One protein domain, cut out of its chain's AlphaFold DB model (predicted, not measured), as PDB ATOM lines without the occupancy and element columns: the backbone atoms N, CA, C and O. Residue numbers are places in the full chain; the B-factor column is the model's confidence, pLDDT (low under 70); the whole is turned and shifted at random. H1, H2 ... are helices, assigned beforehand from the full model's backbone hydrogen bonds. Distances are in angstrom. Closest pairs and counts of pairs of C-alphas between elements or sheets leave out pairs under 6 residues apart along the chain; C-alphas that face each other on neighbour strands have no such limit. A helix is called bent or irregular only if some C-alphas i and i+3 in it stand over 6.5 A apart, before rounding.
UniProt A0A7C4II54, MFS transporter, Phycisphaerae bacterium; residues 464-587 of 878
ATOM      1  N   SER A 464     -59.698  43.151  41.427       93.31
ATOM      2  CA  SER A 464     -60.030  43.469  40.031       93.31
ATOM      3  C   SER A 464     -58.774  43.625  39.158       93.31
ATOM      4  O   SER A 464     -58.727  43.089  38.051       93.31
ATOM      5  N   LEU A 465     -57.725  44.294  39.656       95.00
ATOM      6  CA  LEU A 465     -56.421  44.385  38.977       95.00
ATOM      7  C   LEU A 465     -55.834  43.003  38.689       95.00
ATOM      8  O   LEU A 465     -55.404  42.732  37.567       95.00
ATOM      9  N   ARG A 466     -55.852  42.112  39.687       94.25
ATOM     10  CA  ARG A 466     -55.352  40.748  39.529       94.25
ATOM     11  C   ARG A 466     -56.169  39.952  38.515       94.25
ATOM     12  O   ARG A 466     -55.575  39.290  37.669       94.25
ATOM     13  N   GLU A 467     -57.496  40.043  38.569       90.44
ATOM     14  CA  GLU A 467     -58.394  39.377  37.619       90.44
ATOM     15  C   GLU A 467     -58.119  39.833  36.175       90.44
ATOM     16  O   GLU A 467     -58.051  39.003  35.268       90.44
ATOM     17  N   GLN A 468     -57.880  41.131  35.943       95.06
ATOM     18  CA  GLN A 468     -57.506  41.623  34.611       95.06
ATOM     19  C   GLN A 468     -56.086  41.203  34.197       95.06
ATOM     20  O   GLN A 468     -55.880  40.861  33.035       95.06
ATOM     21  N   ARG A 469     -55.117  41.160  35.121       95.12
ATOM     22  CA  ARG A 469     -53.762  40.645  34.844       95.12
ATOM     23  C   ARG A 469     -53.799  39.176  34.426       95.12
ATOM     24  O   ARG A 469     -53.200  38.820  33.417       95.12
ATOM     25  N   ASP A 470     -54.546  38.348  35.151       88.12
ATOM     26  CA  ASP A 470     -54.712  36.928  34.827       88.12
ATOM     27  C   ASP A 470     -55.451  36.749  33.480       88.12
ATOM     28  O   ASP A 470     -55.101  35.873  32.688       88.12
ATOM     29  N   ARG A 471     -56.396  37.642  33.144       88.69
ATOM     30  CA  ARG A 471     -57.034  37.690  31.816       88.69
ATOM     31  C   ARG A 471     -56.051  38.040  30.691       88.69
ATOM     32  O   ARG A 471     -56.095  37.400  29.641       88.69
ATOM     33  N   LEU A 472     -55.167  39.023  30.888       92.44
ATOM     34  CA  LEU A 472     -54.129  39.368  29.906       92.44
ATOM     35  C   LEU A 472     -53.107  38.236  29.737       92.44
ATOM     36  O   LEU A 472     -52.723  37.939  28.610       92.44
ATOM     37  N   GLU A 473     -52.703  37.568  30.823       89.94
ATOM     38  CA  GLU A 473     -51.787  36.415  30.786       89.94
ATOM     39  C   GLU A 473     -52.395  35.226  30.028       89.94
ATOM     40  O   GLU A 473     -51.707  34.551  29.248       89.94
ATOM     41  N   ALA A 474     -53.703  35.001  30.186       79.69
ATOM     42  CA  ALA A 474     -54.432  34.000  29.418       79.69
ATOM     43  C   ALA A 474     -54.409  34.306  27.909       79.69
ATOM     44  O   ALA A 474     -54.132  33.408  27.115       79.69
ATOM     45  N   GLU A 475     -54.637  35.558  27.496       87.38
ATOM     46  CA  GLU A 475     -54.528  35.962  26.082       87.38
ATOM     47  C   GLU A 475     -53.078  35.907  25.571       87.38
ATOM     48  O   GLU A 475     -52.817  35.367  24.493       87.38
ATOM     49  N   GLN A 476     -52.104  36.363  26.364       89.44
ATOM     50  CA  GLN A 476     -50.679  36.307  26.023       89.44
ATOM     51  C   GLN A 476     -50.230  34.866  25.756       89.44
ATOM     52  O   GLN A 476     -49.503  34.598  24.796       89.44
ATOM     53  N   SER A 477     -50.700  33.918  26.569       77.06
ATOM     54  CA  SER A 477     -50.406  32.494  26.399       77.06
ATOM     55  C   SER A 477     -50.916  31.947  25.059       77.06
ATOM     56  O   SER A 477     -50.242  31.109  24.450       77.06
ATOM     57  N   LYS A 478     -52.049  32.453  24.542       80.12
ATOM     58  CA  LYS A 478     -52.562  32.087  23.207       80.12
ATOM     59  C   LYS A 478     -51.645  32.598  22.098       80.12
ATOM     60  O   LYS A 478     -51.284  31.821  21.214       80.12
ATOM     61  N   HIS A 479     -51.231  33.864  22.166       85.19
ATOM     62  CA  HIS A 479     -50.297  34.458  21.202       85.19
ATOM     63  C   HIS A 479     -48.939  33.741  21.214       85.19
ATOM     64  O   HIS A 479     -48.422  33.355  20.166       85.19
ATOM     65  N   LYS A 480     -48.414  33.418  22.403       83.06
ATOM     66  CA  LYS A 480     -47.175  32.645  22.567       83.06
ATOM     67  C   LYS A 480     -47.259  31.261  21.917       83.06
ATOM     68  O   LYS A 480     -46.308  30.830  21.259       83.06
ATOM     69  N   ALA A 481     -48.392  30.570  22.064       72.94
ATOM     70  CA  ALA A 481     -48.624  29.274  21.431       72.94
ATOM     71  C   ALA A 481     -48.686  29.380  19.894       72.94
ATOM     72  O   ALA A 481     -48.048  28.583  19.200       72.94
ATOM     73  N   ARG A 482     -49.389  30.386  19.351       81.31
ATOM     74  CA  ARG A 482     -49.463  30.640  17.897       81.31
ATOM     75  C   ARG A 482     -48.111  31.032  17.306       81.31
ATOM     76  O   ARG A 482     -47.705  30.464  16.294       81.31
ATOM     77  N   LYS A 483     -47.362  31.906  17.985       88.06
ATOM     78  CA  LYS A 483     -45.978  32.260  17.640       88.06
ATOM     79  C   LYS A 483     -45.089  31.021  17.560       88.06
ATOM     80  O   LYS A 483     -44.405  30.813  16.560       88.06
ATOM     81  N   ALA A 484     -45.110  30.173  18.593       79.56
ATOM     82  CA  ALA A 484     -44.323  28.940  18.620       79.56
ATOM     83  C   ALA A 484     -44.696  28.002  17.460       79.56
ATOM     84  O   ALA A 484     -43.815  27.441  16.807       79.56
ATOM     85  N   TYR A 485     -45.990  27.880  17.157       79.25
ATOM     86  CA  TYR A 485     -46.476  27.111  16.015       79.25
ATOM     87  C   TYR A 485     -45.959  27.659  14.672       79.25
ATOM     88  O   TYR A 485     -45.416  26.892  13.870       79.25
ATOM     89  N   ALA A 486     -46.057  28.972  14.438       82.31
ATOM     90  CA  ALA A 486     -45.566  29.615  13.218       82.31
ATOM     91  C   ALA A 486     -44.048  29.428  13.039       82.31
ATOM     92  O   ALA A 486     -43.599  29.032  11.961       82.31
ATOM     93  N   ILE A 487     -43.263  29.607  14.110       87.44
ATOM     94  CA  ILE A 487     -41.804  29.403  14.107       87.44
ATOM     95  C   ILE A 487     -41.445  27.949  13.795       87.44
ATOM     96  O   ILE A 487     -40.578  27.699  12.956       87.44
ATOM     97  N   ASN A 488     -42.106  26.982  14.434       82.56
ATOM     98  CA  ASN A 488     -41.845  25.563  14.189       82.56
ATOM     99  C   ASN A 488     -42.144  25.188  12.732       82.56
ATOM    100  O   ASN A 488     -41.363  24.477  12.096       82.56
ATOM    101  N   ARG A 489     -43.230  25.725  12.166       82.25
ATOM    102  CA  ARG A 489     -43.594  25.500  10.765       82.25
ATOM    103  C   ARG A 489     -42.619  26.164   9.793       82.25
ATOM    104  O   ARG A 489     -42.249  25.549   8.795       82.25
ATOM    105  N   LEU A 490     -42.171  27.383  10.091       89.50
ATOM    106  CA  LEU A 490     -41.157  28.084   9.303       89.50
ATOM    107  C   LEU A 490     -39.821  27.332   9.319       89.50
ATOM    108  O   LEU A 490     -39.211  27.148   8.263       89.50
ATOM    109  N   ARG A 491     -39.405  26.833  10.491       90.75
ATOM    110  CA  ARG A 491     -38.199  26.011  10.653       90.75
ATOM    111  C   ARG A 491     -38.290  24.728   9.831       90.75
ATOM    112  O   ARG A 491     -37.325  24.385   9.159       90.75
ATOM    113  N   ALA A 492     -39.444  24.061   9.826       88.69
ATOM    114  CA  ALA A 492     -39.660  22.863   9.018       88.69
ATOM    115  C   ALA A 492     -39.592  23.137   7.502       88.69
ATOM    116  O   ALA A 492     -39.148  22.278   6.749       88.69
ATOM    117  N   MET A 493     -40.016  24.324   7.047       91.94
ATOM    118  CA  MET A 493     -40.014  24.679   5.620       91.94
ATOM    119  C   MET A 493     -38.678  25.238   5.120       91.94
ATOM    120  O   MET A 493     -38.330  25.028   3.964       91.94
ATOM    121  N   THR A 494     -37.958  25.989   5.954       94.50
ATOM    122  CA  THR A 494     -36.811  26.803   5.509       94.50
ATOM    123  C   THR A 494     -35.505  26.487   6.232       94.50
ATOM    124  O   THR A 494     -34.456  26.985   5.836       94.50
ATOM    125  N   GLY A 495     -35.553  25.728   7.332       93.06
ATOM    126  CA  GLY A 495     -34.422  25.548   8.243       93.06
ATOM    127  C   GLY A 495     -34.038  26.806   9.036       93.06
ATOM    128  O   GLY A 495     -33.093  26.756   9.820       93.06
ATOM    129  N   ARG A 496     -34.748  27.933   8.870       89.50
ATOM    130  CA  ARG A 496     -34.436  29.221   9.509       89.50
ATOM    131  C   ARG A 496     -35.402  29.538  10.652       89.50
ATOM    132  O   ARG A 496     -36.553  29.105  10.660       89.50
ATOM    133  N   VAL A 497     -34.915  30.307  11.624       87.06
ATOM    134  CA  VAL A 497     -35.703  30.894  12.719       87.06
ATOM    135  C   VAL A 497     -35.827  32.389  12.421       87.06
ATOM    136  O   VAL A 497     -34.818  32.987  12.039       87.06
ATOM    137  N   PRO A 498     -37.022  32.996  12.538       84.75
ATOM    138  CA  PRO A 498     -37.157  34.421  12.294       84.75
ATOM    139  C   PRO A 498     -36.377  35.198  13.367       84.75
ATOM    140  O   PRO A 498     -36.227  34.701  14.491       84.75
ATOM    141  N   PRO A 499     -35.843  36.386  13.038       83.38
ATOM    142  CA  PRO A 499     -35.164  37.217  14.020       83.38
ATOM    143  C   PRO A 499     -36.108  37.528  15.196       83.38
ATOM    144  O   PRO A 499     -37.325  37.604  15.005       83.38
ATOM    145  N   PRO A 500     -35.578  37.678  16.425       83.12
ATOM    146  CA  PRO A 500     -36.395  38.073  17.564       83.12
ATOM    147  C   PRO A 500     -37.088  39.402  17.255       83.12
ATOM    148  O   PRO A 500     -36.472  40.311  16.697       83.12
ATOM    149  N   ALA A 501     -38.374  39.496  17.598       77.62
ATOM    150  CA  ALA A 501     -39.141  40.713  17.376       77.62
ATOM    151  C   ALA A 501     -38.463  41.903  18.069       77.62
ATOM    152  O   ALA A 501     -37.916  41.773  19.169       77.62
ATOM    153  N   THR A 502     -38.508  43.065  17.421       78.06
ATOM    154  CA  THR A 502     -38.064  44.315  18.034       78.06
ATOM    155  C   THR A 502     -38.871  44.563  19.301       78.06
ATOM    156  O   THR A 502     -40.067  44.267  19.349       78.06
ATOM    157  N   ARG A 503     -38.201  45.079  20.337       75.56
ATOM    158  CA  ARG A 503     -38.814  45.373  21.635       75.56
ATOM    159  C   ARG A 503     -40.119  46.156  21.407       75.56
ATOM    160  O   ARG A 503     -40.081  47.136  20.662       75.56
ATOM    161  N   PRO A 504     -41.256  45.714  21.975       68.75
ATOM    162  CA  PRO A 504     -42.522  46.411  21.796       68.75
ATOM    163  C   PRO A 504     -42.412  47.849  22.313       68.75
ATOM    164  O   PRO A 504     -41.622  48.126  23.219       68.75
ATOM    165  N   ALA A 505     -43.202  48.743  21.719       69.62
ATOM    166  CA  ALA A 505     -43.374  50.103  22.214       69.62
ATOM    167  C   ALA A 505     -43.888  50.082  23.663       69.62
ATOM    168  O   ALA A 505     -44.589  49.147  24.060       69.62
ATOM    169  N   ASP A 506     -43.533  51.103  24.442       82.94
ATOM    170  CA  ASP A 506     -43.998  51.247  25.820       82.94
ATOM    171  C   ASP A 506     -45.536  51.214  25.861       82.94
ATOM    172  O   ASP A 506     -46.206  51.891  25.077       82.94
ATOM    173  N   ALA A 507     -46.106  50.383  26.739       83.81
ATOM    174  CA  ALA A 507     -47.557  50.275  26.859       83.81
ATOM    175  C   ALA A 507     -48.167  51.574  27.408       83.81
ATOM    176  O   ALA A 507     -47.571  52.250  28.250       83.81
ATOM    177  N   GLU A 508     -49.391  51.883  26.966       89.50
ATOM    178  CA  GLU A 508     -50.220  52.950  27.539       89.50
ATOM    179  C   GLU A 508     -50.278  52.794  29.071       89.50
ATOM    180  O   GLU A 508     -50.384  51.657  29.545       89.50
ATOM    181  N   PRO A 509     -50.185  53.881  29.859       93.31
ATOM    182  CA  PRO A 509     -50.292  53.800  31.312       93.31
ATOM    183  C   PRO A 509     -51.662  53.254  31.748       93.31
ATOM    184  O   PRO A 509     -52.694  53.585  31.163       93.31
ATOM    185  N   VAL A 510     -51.679  52.435  32.803       94.12
ATOM    186  CA  VAL A 510     -52.915  51.843  33.346       94.12
ATOM    187  C   VAL A 510     -53.859  52.916  33.894       94.12
ATOM    188  O   VAL A 510     -53.532  53.627  34.844       94.12
ATOM    189  N   ASP A 511     -55.089  52.945  33.379       92.88
ATOM    190  CA  ASP A 511     -56.207  53.646  34.013       92.88
ATOM    191  C   ASP A 511     -56.737  52.817  35.195       92.88
ATOM    192  O   ASP A 511     -57.507  51.866  35.026       92.88
ATOM    193  N   GLN A 512     -56.309  53.163  36.412       90.94
ATOM    194  CA  GLN A 512     -56.707  52.445  37.627       90.94
ATOM    195  C   GLN A 512     -58.204  52.572  37.947       90.94
ATOM    196  O   GLN A 512     -58.735  51.707  38.647       90.94
ATOM    197  N   ALA A 513     -58.896  53.602  37.444       91.50
ATOM    198  CA  ALA A 513     -60.333  53.762  37.656       91.50
ATOM    199  C   ALA A 513     -61.147  52.794  36.783       91.50
ATOM    200  O   ALA A 513     -62.253  52.402  37.156       91.50
ATOM    201  N   ASN A 514     -60.595  52.369  35.640       94.69
ATOM    202  CA  ASN A 514     -61.256  51.456  34.714       94.69
ATOM    203  C   ASN A 514     -60.298  50.402  34.133       94.69
ATOM    204  O   ASN A 514     -60.122  50.264  32.920       94.69
ATOM    205  N   VAL A 515     -59.720  49.596  35.025       94.62
ATOM    206  CA  VAL A 515     -58.762  48.529  34.680       94.62
ATOM    207  C   VAL A 515     -59.328  47.545  33.650       94.62
ATOM    208  O   VAL A 515     -58.605  47.046  32.789       94.62
ATOM    209  N   LYS A 516     -60.637  47.267  33.704       94.69
ATOM    210  CA  LYS A 516     -61.293  46.391  32.728       94.69
ATOM    211  C   LYS A 516     -61.209  46.975  31.317       94.69
ATOM    212  O   LYS A 516     -60.796  46.267  30.402       94.69
ATOM    213  N   ALA A 517     -61.539  48.259  31.150       95.19
ATOM    214  CA  ALA A 517     -61.416  48.927  29.859       95.19
ATOM    215  C   ALA A 517     -59.959  48.988  29.381       95.19
ATOM    216  O   ALA A 517     -59.716  48.819  28.191       95.19
ATOM    217  N   TYR A 518     -58.993  49.173  30.288       95.69
ATOM    218  CA  TYR A 518     -57.566  49.094  29.958       95.69
ATOM    219  C   TYR A 518     -57.184  47.724  29.370       95.69
ATOM    220  O   TYR A 518     -56.627  47.650  28.275       95.69
ATOM    221  N   ALA A 519     -57.551  46.631  30.046       93.75
ATOM    222  CA  ALA A 519     -57.274  45.282  29.559       93.75
ATOM    223  C   ALA A 519     -57.979  44.990  28.220       93.75
ATOM    224  O   ALA A 519     -57.367  44.427  27.313       93.75
ATOM    225  N   ASP A 520     -59.236  45.421  28.063       94.81
ATOM    226  CA  ASP A 520     -59.978  45.291  26.803       94.81
ATOM    227  C   ASP A 520     -59.283  46.044  25.650       94.81
ATOM    228  O   ASP A 520     -59.170  45.496  24.550       94.81
ATOM    229  N   ARG A 521     -58.753  47.256  25.891       95.81
ATOM    230  CA  ARG A 521     -57.991  48.023  24.887       95.81
ATOM    231  C   ARG A 521     -56.706  47.313  24.471       95.81
ATOM    232  O   ARG A 521     -56.449  47.215  23.274       95.81
ATOM    233  N   LEU A 522     -55.928  46.778  25.412       95.19
ATOM    234  CA  LEU A 522     -54.695  46.050  25.086       95.19
ATOM    235  C   LEU A 522     -54.964  44.789  24.261       95.19
ATOM    236  O   LEU A 522     -54.254  44.522  23.293       95.19
ATOM    237  N   ILE A 523     -56.014  44.038  24.602       93.88
ATOM    238  CA  ILE A 523     -56.437  42.864  23.826       93.88
ATOM    239  C   ILE A 523     -56.838  43.286  22.404       93.88
ATOM    240  O   ILE A 523     -56.443  42.641  21.431       93.88
ATOM    241  N   GLN A 524     -57.572  44.393  22.256       95.25
ATOM    242  CA  GLN A 524     -57.936  44.938  20.945       95.25
ATOM    243  C   GLN A 524     -56.715  45.418  20.147       95.25
ATOM    244  O   GLN A 524     -56.632  45.136  18.953       95.25
ATOM    245  N   GLN A 525     -55.752  46.091  20.783       94.62
ATOM    246  CA  GLN A 525     -54.504  46.534  20.149       94.62
ATOM    247  C   GLN A 525     -53.655  45.347  19.682       94.62
ATOM    248  O   GLN A 525     -53.187  45.340  18.545       94.62
ATOM    249  N   ALA A 526     -53.513  44.312  20.516       94.06
ATOM    250  CA  ALA A 526     -52.824  43.074  20.167       94.06
ATOM    251  C   ALA A 526     -53.480  42.386  18.955       94.06
ATOM    252  O   ALA A 526     -52.801  42.031  17.990       94.06
ATOM    253  N   ALA A 527     -54.813  42.273  18.949       94.31
ATOM    254  CA  ALA A 527     -55.559  41.716  17.822       94.31
ATOM    255  C   ALA A 527     -55.430  42.568  16.542       94.31
ATOM    256  O   ALA A 527     -55.265  42.021  15.447       94.31
ATOM    257  N   ALA A 528     -55.475  43.898  16.665       95.19
ATOM    258  CA  ALA A 528     -55.308  44.822  15.548       95.19
ATOM    259  C   ALA A 528     -53.898  44.740  14.943       95.19
ATOM    260  O   ALA A 528     -53.775  44.664  13.723       95.19
ATOM    261  N   ALA A 529     -52.851  44.660  15.773       93.38
ATOM    262  CA  ALA A 529     -51.469  44.503  15.321       93.38
ATOM    263  C   ALA A 529     -51.288  43.237  14.470       93.38
ATOM    264  O   ALA A 529     -50.677  43.289  13.397       93.38
ATOM    265  N   VAL A 530     -51.887  42.116  14.899       93.31
ATOM    266  CA  VAL A 530     -51.874  40.878  14.111       93.31
ATOM    267  C   VAL A 530     -52.595  41.067  12.785       93.31
ATOM    268  O   VAL A 530     -52.050  40.735  11.732       93.31
ATOM    269  N   LYS A 531     -53.800  41.642  12.812       94.81
ATOM    270  CA  LYS A 531     -54.603  41.872  11.608       94.81
ATOM    271  C   LYS A 531     -53.866  42.741  10.581       94.81
ATOM    272  O   LYS A 531     -53.727  42.320   9.435       94.81
ATOM    273  N   THR A 532     -53.338  43.895  10.989       95.19
ATOM    274  CA  THR A 532     -52.633  44.832  10.101       95.19
ATOM    275  C   THR A 532     -51.404  44.195   9.451       95.19
ATOM    276  O   THR A 532     -51.192  44.345   8.247       95.19
ATOM    277  N   ARG A 533     -50.603  43.433  10.210       93.69
ATOM    278  CA  ARG A 533     -49.415  42.757   9.661       93.69
ATOM    279  C   ARG A 533     -49.791  41.655   8.669       93.69
ATOM    280  O   ARG A 533     -49.131  41.514   7.641       93.69
ATOM    281  N   MET A 534     -50.862  40.912   8.945       93.75
ATOM    282  CA  MET A 534     -51.355  39.859   8.054       93.75
ATOM    283  C   MET A 534     -51.971  40.411   6.762       93.75
ATOM    284  O   MET A 534     -51.836  39.782   5.714       93.75
ATOM    285  N   GLU A 535     -52.610  41.583   6.808       94.00
ATOM    286  CA  GLU A 535     -53.130  42.271   5.619       94.00
ATOM    287  C   GLU A 535     -52.000  42.786   4.709       94.00
ATOM    288  O   GLU A 535     -52.115  42.698   3.487       94.00
ATOM    289  N   ALA A 536     -50.875  43.229   5.284       93.75
ATOM    290  CA  ALA A 536     -49.739  43.770   4.532       93.75
ATOM    291  C   ALA A 536     -48.987  42.737   3.665       93.75
ATOM    292  O   ALA A 536     -48.394  43.106   2.654       93.75
ATOM    293  N   VAL A 537     -48.987  41.451   4.036       92.12
ATOM    294  CA  VAL A 537     -48.181  40.408   3.359       92.12
ATOM    295  C   VAL A 537     -48.893  39.748   2.169       92.12
ATOM    296  O   VAL A 537     -48.259  39.073   1.358       92.12
ATOM    297  N   GLY A 538     -50.196  39.984   1.988       87.19
ATOM    298  CA  GLY A 538     -50.957  39.395   0.881       87.19
ATOM    299  C   GLY A 538     -51.055  37.859   0.948       87.19
ATOM    300  O   GLY A 538     -50.704  37.224   1.943       87.19
ATOM    301  N   ARG A 539     -51.608  37.222  -0.099       85.81
ATOM    302  CA  ARG A 539     -51.941  35.774  -0.096       85.81
ATOM    303  C   ARG A 539     -50.913  34.851  -0.766       85.81
ATOM    304  O   ARG A 539     -51.090  33.638  -0.681       85.81
ATOM    305  N   THR A 540     -49.901  35.370  -1.455       79.06
ATOM    306  CA  THR A 540     -49.169  34.594  -2.474       79.06
ATOM    307  C   THR A 540     -47.964  33.802  -1.960       79.06
ATOM    308  O   THR A 540     -47.735  32.709  -2.470       79.06
ATOM    309  N   ASP A 541     -47.237  34.262  -0.933       92.25
ATOM    310  CA  ASP A 541     -46.087  33.526  -0.379       92.25
ATOM    311  C   ASP A 541     -46.366  32.980   1.032       92.25
ATOM    312  O   ASP A 541     -46.546  33.711   2.008       92.25
ATOM    313  N   LYS A 542     -46.378  31.647   1.145       92.25
ATOM    314  CA  LYS A 542     -46.603  30.922   2.400       92.25
ATOM    315  C   LYS A 542     -45.476  31.137   3.414       92.25
ATOM    316  O   LYS A 542     -45.761  31.156   4.610       92.25
ATOM    317  N   VAL A 543     -44.228  31.272   2.965       93.12
ATOM    318  CA  VAL A 543     -43.079  31.510   3.849       93.12
ATOM    319  C   VAL A 543     -43.148  32.929   4.395       93.12
ATOM    320  O   VAL A 543     -43.142  33.091   5.614       93.12
ATOM    321  N   ALA A 544     -43.316  33.933   3.527       91.88
ATOM    322  CA  ALA A 544     -43.508  35.320   3.954       91.88
ATOM    323  C   ALA A 544     -44.691  35.465   4.920       91.88
ATOM    324  O   ALA A 544     -44.578  36.145   5.937       91.88
ATOM    325  N   ARG A 545     -45.802  34.763   4.662       93.38
ATOM    326  CA  ARG A 545     -46.961  34.756   5.561       93.38
ATOM    327  C   ARG A 545     -46.643  34.175   6.939       93.38
ATOM    328  O   ARG A 545     -47.075  34.751   7.925       93.38
ATOM    329  N   LEU A 546     -45.901  33.067   7.027       91.19
ATOM    330  CA  LEU A 546     -45.513  32.476   8.319       91.19
ATOM    331  C   LEU A 546     -44.518  33.350   9.088       91.19
ATOM    332  O   LEU A 546     -44.591  33.413  10.312       91.19
ATOM    333  N   VAL A 547     -43.604  34.025   8.384       93.38
ATOM    334  CA  VAL A 547     -42.710  35.024   8.987       93.38
ATOM    335  C   VAL A 547     -43.536  36.174   9.560       93.38
ATOM    336  O   VAL A 547     -43.404  36.492  10.736       93.38
ATOM    337  N   ALA A 548     -44.448  36.732   8.762       91.94
ATOM    338  CA  ALA A 548     -45.302  37.832   9.183       91.94
ATOM    339  C   ALA A 548     -46.249  37.453  10.325       91.94
ATOM    340  O   ALA A 548     -46.455  38.263  11.221       91.94
ATOM    341  N   GLU A 549     -46.780  36.228  10.329       91.62
ATOM    342  CA  GLU A 549     -47.576  35.682  11.429       91.62
ATOM    343  C   GLU A 549     -46.734  35.556  12.706       91.62
ATOM    344  O   GLU A 549     -47.155  36.015  13.762       91.62
ATOM    345  N   ALA A 550     -45.516  35.010  12.627       92.06
ATOM    346  CA  ALA A 550     -44.630  34.912  13.786       92.06
ATOM    347  C   ALA A 550     -44.260  36.293  14.360       92.06
ATOM    348  O   ALA A 550     -44.255  36.467  15.577       92.06
ATOM    349  N   GLU A 551     -43.983  37.278  13.502       93.44
ATOM    350  CA  GLU A 551     -43.687  38.661  13.900       93.44
ATOM    351  C   GLU A 551     -44.912  39.373  14.496       93.44
ATOM    352  O   GLU A 551     -44.807  40.058  15.516       93.44
ATOM    353  N   ALA A 552     -46.083  39.185  13.886       93.12
ATOM    354  CA  ALA A 552     -47.366  39.701  14.348       93.12
ATOM    355  C   ALA A 552     -47.719  39.185  15.747       93.12
ATOM    356  O   ALA A 552     -48.017  39.965  16.652       93.12
ATOM    357  N   GLU A 553     -47.648  37.867  15.929       92.00
ATOM    358  CA  GLU A 553     -47.944  37.196  17.195       92.00
ATOM    359  C   GLU A 553     -46.915  37.569  18.274       92.00
ATOM    360  O   GLU A 553     -47.277  37.776  19.430       92.00
ATOM    361  N   ALA A 554     -45.640  37.750  17.905       93.69
ATOM    362  CA  ALA A 554     -44.621  38.272  18.816       93.69
ATOM    363  C   ALA A 554     -44.892  39.725  19.245       93.69
ATOM    364  O   ALA A 554     -44.671  40.069  20.407       93.69
ATOM    365  N   THR A 555     -45.399  40.563  18.338       93.31
ATOM    366  CA  THR A 555     -45.784  41.951  18.641       93.31
ATOM    367  C   THR A 555     -46.973  41.986  19.605       93.31
ATOM    368  O   THR A 555     -46.923  42.682  20.616       93.31
ATOM    369  N   ALA A 556     -48.008  41.184  19.344       93.00
ATOM    370  CA  ALA A 556     -49.168  41.041  20.221       93.00
ATOM    371  C   ALA A 556     -48.791  40.518  21.617       93.00
ATOM    372  O   ALA A 556     -49.206  41.088  22.626       93.00
ATOM    373  N   GLU A 557     -47.947  39.482  21.683       93.44
ATOM    374  CA  GLU A 557     -47.389  38.979  22.943       93.44
ATOM    375  C   GLU A 557     -46.638  40.078  23.704       93.44
ATOM    376  O   GLU A 557     -46.777  40.166  24.922       93.44
ATOM    377  N   GLY A 558     -45.885  40.928  22.999       93.69
ATOM    378  CA  GLY A 558     -45.169  42.065  23.570       93.69
ATOM    379  C   GLY A 558     -46.085  43.136  24.170       93.69
ATOM    380  O   GLY A 558     -45.832  43.582  25.288       93.69
ATOM    381  N   ILE A 559     -47.169  43.502  23.475       94.19
ATOM    382  CA  ILE A 559     -48.184  44.455  23.968       94.19
ATOM    383  C   ILE A 559     -48.813  43.937  25.269       94.19
ATOM    384  O   ILE A 559     -48.874  44.652  26.270       94.19
ATOM    385  N   LEU A 560     -49.236  42.669  25.280       94.38
ATOM    386  CA  LEU A 560     -49.856  42.054  26.456       94.38
ATOM    387  C   LEU A 560     -48.853  41.886  27.605       94.38
ATOM    388  O   LEU A 560     -49.203  42.163  28.750       94.38
ATOM    389  N   ALA A 561     -47.604  41.501  27.314       94.38
ATOM    390  CA  ALA A 561     -46.531  41.410  28.308       94.38
ATOM    391  C   ALA A 561     -46.289  42.749  29.014       94.38
ATOM    392  O   ALA A 561     -46.118  42.787  30.231       94.38
ATOM    393  N   ALA A 562     -46.288  43.847  28.252       94.06
ATOM    394  CA  ALA A 562     -46.107  45.184  28.795       94.06
ATOM    395  C   ALA A 562     -47.276  45.579  29.715       94.06
ATOM    396  O   ALA A 562     -47.037  46.060  30.820       94.06
ATOM    397  N   GLY A 563     -48.521  45.285  29.326       95.06
ATOM    398  CA  GLY A 563     -49.689  45.497  30.186       95.06
ATOM    399  C   GLY A 563     -49.686  44.655  31.465       95.06
ATOM    400  O   GLY A 563     -49.981  45.168  32.542       95.06
ATOM    401  N   ILE A 564     -49.302  43.376  31.369       95.19
ATOM    402  CA  ILE A 564     -49.138  42.486  32.532       95.19
ATOM    403  C   ILE A 564     -48.103  43.067  33.496       95.19
ATOM    404  O   ILE A 564     -48.391  43.180  34.684       95.19
ATOM    405  N   SER A 565     -46.950  43.493  32.978       95.06
ATOM    406  CA  SER A 565     -45.877  44.102  33.770       95.06
ATOM    407  C   SER A 565     -46.337  45.379  34.484       95.06
ATOM    408  O   SER A 565     -46.045  45.561  35.663       95.06
ATOM    409  N   GLN A 566     -47.134  46.237  33.833       95.94
ATOM    410  CA  GLN A 566     -47.686  47.427  34.493       95.94
ATOM    411  C   GLN A 566     -48.688  47.084  35.606       95.94
ATOM    412  O   GLN A 566     -48.642  47.683  36.680       95.94
ATOM    413  N   LEU A 567     -49.586  46.117  35.382       96.19
ATOM    414  CA  LEU A 567     -50.524  45.667  36.418       96.19
ATOM    415  C   LEU A 567     -49.795  45.006  37.595       96.19
ATOM    416  O   LEU A 567     -50.169  45.227  38.746       96.19
ATOM    417  N   GLU A 568     -48.748  44.225  37.321       96.25
ATOM    418  CA  GLU A 568     -47.870  43.649  38.344       96.25
ATOM    419  C   GLU A 568     -47.153  44.740  39.136       96.25
ATOM    420  O   GLU A 568     -47.221  44.713  40.360       96.25
ATOM    421  N   ALA A 569     -46.586  45.749  38.473       96.12
ATOM    422  CA  ALA A 569     -45.937  46.876  39.139       96.12
ATOM    423  C   ALA A 569     -46.898  47.634  40.073       96.12
ATOM    424  O   ALA A 569     -46.515  47.996  41.184       96.12
ATOM    425  N   ILE A 570     -48.162  47.828  39.678       96.62
ATOM    426  CA  ILE A 570     -49.181  48.454  40.541       96.62
ATOM    427  C   ILE A 570     -49.507  47.561  41.744       96.62
ATOM    428  O   ILE A 570     -49.603  48.052  42.871       96.62
ATOM    429  N   LEU A 571     -49.682  46.254  41.534       96.44
ATOM    430  CA  LEU A 571     -49.941  45.308  42.624       96.44
ATOM    431  C   LEU A 571     -48.752  45.223  43.594       96.44
ATOM    432  O   LEU A 571     -48.961  45.182  44.806       96.44
ATOM    433  N   GLU A 572     -47.520  45.239  43.085       96.19
ATOM    434  CA  GLU A 572     -46.290  45.279  43.879       96.19
ATOM    435  C   GLU A 572     -46.157  46.591  44.651       96.19
ATOM    436  O   GLU A 572     -45.847  46.563  45.841       96.19
ATOM    437  N   GLN A 573     -46.460  47.731  44.024       97.12
ATOM    438  CA  GLN A 573     -46.472  49.035  44.685       97.12
ATOM    439  C   GLN A 573     -47.472  49.057  45.848       97.12
ATOM    440  O   GLN A 573     -47.129  49.488  46.948       97.12
ATOM    441  N   ARG A 574     -48.693  48.549  45.638       97.44
ATOM    442  CA  ARG A 574     -49.712  48.447  46.695       97.44
ATOM    443  C   ARG A 574     -49.283  47.490  47.803       97.44
ATOM    444  O   ARG A 574     -49.409  47.816  48.981       97.44
ATOM    445  N   ALA A 575     -48.721  46.335  47.452       96.94
ATOM    446  CA  ALA A 575     -48.194  45.394  48.435       96.94
ATOM    447  C   ALA A 575     -47.026  45.991  49.243       96.94
ATOM    448  O   ALA A 575     -46.935  45.751  50.445       96.94
ATOM    449  N   ALA A 576     -46.165  46.800  48.618       97.12
ATOM    450  CA  ALA A 576     -45.089  47.524  49.287       97.12
ATOM    451  C   ALA A 576     -45.629  48.612  50.227       97.12
ATOM    452  O   ALA A 576     -45.227  48.660  51.385       97.12
ATOM    453  N   ALA A 577     -46.601  49.415  49.787       97.31
ATOM    454  CA  ALA A 577     -47.247  50.409  50.644       97.31
ATOM    455  C   ALA A 577     -47.935  49.754  51.856       97.31
ATOM    456  O   ALA A 577     -47.841  50.253  52.978       97.31
ATOM    457  N   PHE A 578     -48.586  48.604  51.659       97.94
ATOM    458  CA  PHE A 578     -49.170  47.840  52.760       97.94
ATOM    459  C   PHE A 578     -48.101  47.241  53.687       97.94
ATOM    460  O   PHE A 578     -48.238  47.313  54.908       97.94
ATOM    461  N   ARG A 579     -47.002  46.708  53.135       97.75
ATOM    462  CA  ARG A 579     -45.833  46.248  53.907       97.75
ATOM    463  C   ARG A 579     -45.305  47.347  54.815       97.75
ATOM    464  O   ARG A 579     -45.073  47.073  55.989       97.75
ATOM    465  N   ASP A 580     -45.143  48.556  54.300       97.81
ATOM    466  CA  ASP A 580     -44.577  49.666  55.063       97.81
ATOM    467  C   ASP A 580     -45.511  50.062  56.226       97.81
ATOM    468  O   ASP A 580     -45.046  50.280  57.348       97.81
ATOM    469  N   GLN A 581     -46.835  50.032  56.016       98.00
ATOM    470  CA  GLN A 581     -47.823  50.210  57.093       98.00
ATOM    471  C   GLN A 581     -47.740  49.099  58.152       98.00
ATOM    472  O   GLN A 581     -47.680  49.387  59.349       98.00
ATOM    473  N   VAL A 582     -47.687  47.828  57.734       97.75
ATOM    474  CA  VAL A 582     -47.545  46.683  58.650       97.75
ATOM    475  C   VAL A 582     -46.250  46.791  59.457       97.75
ATOM    476  O   VAL A 582     -46.253  46.552  60.666       97.75
ATOM    477  N   GLN A 583     -45.147  47.183  58.815       97.31
ATOM    478  CA  GLN A 583     -43.865  47.389  59.481       97.31
ATOM    479  C   GLN A 583     -43.909  48.524  60.496       97.31
ATOM    480  O   GLN A 583     -43.354  48.368  61.580       97.31
ATOM    481  N   ALA A 584     -44.585  49.631  60.187       97.62
ATOM    482  CA  ALA A 584     -44.754  50.728  61.133       97.62
ATOM    483  C   ALA A 584     -45.528  50.272  62.382       97.62
ATOM    484  O   ALA A 584     -45.055  50.466  63.506       97.62
ATOM    485  N   VAL A 585     -46.666  49.594  62.184       97.88
ATOM    486  CA  VAL A 585     -47.542  49.108  63.264       97.88
ATOM    487  C   VAL A 585     -46.849  48.065  64.143       97.88
ATOM    488  O   VAL A 585     -46.959  48.117  65.366       97.88
ATOM    489  N   LEU A 586     -46.113  47.126  63.542       97.88
ATOM    490  CA  LEU A 586     -45.465  46.025  64.264       97.88
ATOM    491  C   LEU A 586     -43.989  46.279  64.593       97.88
ATOM    492  O   LEU A 586     -43.330  45.383  65.114       97.88
ATOM    493  N   SER A 587     -43.458  47.475  64.333       96.69
ATOM    494  CA  SER A 587     -42.023  47.809  64.401       96.69
ATOM    495  C   SER A 587     -41.296  47.316  65.662       96.69
ATOM    496  O   SER A 587     -40.168  46.835  65.572       96.69
TER     497      SER A 587
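AT A GLANCE: This is residues 464 to 587 of the 878 residues of the protein "MFS transporter" of Phycisphaerae bacterium (UniProt A0A7C4II54). A long, loose bundle of three helices is built along one very long helix, H3, whose last part, residues 572 to 586, sticks out beyond the other two with Ser 587 at its tip. H1 and H2 both run the opposite way to H3 along the rest of it, and the long link between them, residues 495 to 511, runs back along the body from the end of H1 to the start of H2. The printed part has 124 residues, with three named helices in the order H1, H2, H3 and no named strand; the class is all helix. The whole is loose, with a radius of gyration of the C-alphas of 18.4 A, and it is a rod spanning 66 by 27 by 20 A.

HOW THE PARTS SIT: H3, residues 542 to 586, is the longest helix and touches both others. H1, residues 464 to 494, touches H3 with 47 pairs of C-alphas within 8 A, the closest being those of Lys 483 and Ala 550, 4.9 A apart. H1 and H3 run opposite ways at a shallow tilt of 29 degrees. H2, residues 512 to 536, touches H3, whose residues 545 to 563 alone take part; the closest C-alphas are those of Ala 526 and Ala 556, 4.2 A apart. H2 and H3 form a helical hairpin, opposite ways at a shallow tilt of 15 degrees. H1 and H2 touch through residues 464 to 475 and 515 to 523 alone, the closest C-alphas being those of Gln 468 and Ala 519, 6.2 A apart. H1 and H2 run the same way at a shallow tilt of 16 degrees. H2 has a kink of 35 degrees near residue 519 and is irregular, with C-alphas 513 and 516 8.9 A apart. In H1 and H3 every O i to N i+4 pair is within hydrogen-bond range, in H2 19 of 21.

IN THESE COORDINATES: H3 measures 63.7 A from C-alpha 542 at (-46.603, 30.922, 2.400) to C-alpha 586 at (-45.465, 46.025, 64.264). H1 measures 44.8 A and begins with C-alpha 464 at (-60.030, 43.469, 40.031). H2 measures 34.9 A from C-alpha 512 to C-alpha 536.

THE WHOLE: The C-alphas farthest apart are those of Thr 540 and Ser 587, 68.5 A. Residues 572 to 587 stand free, and the body without them spans 47 by 22 by 19 A. The printed part has no cut. The link from H1 to H2 is long, with 17 residues; that from H2 to H3 is tight, with 5. The mean pLDDT of the printed part is 91.0, and residues 504 to 505 are under 70.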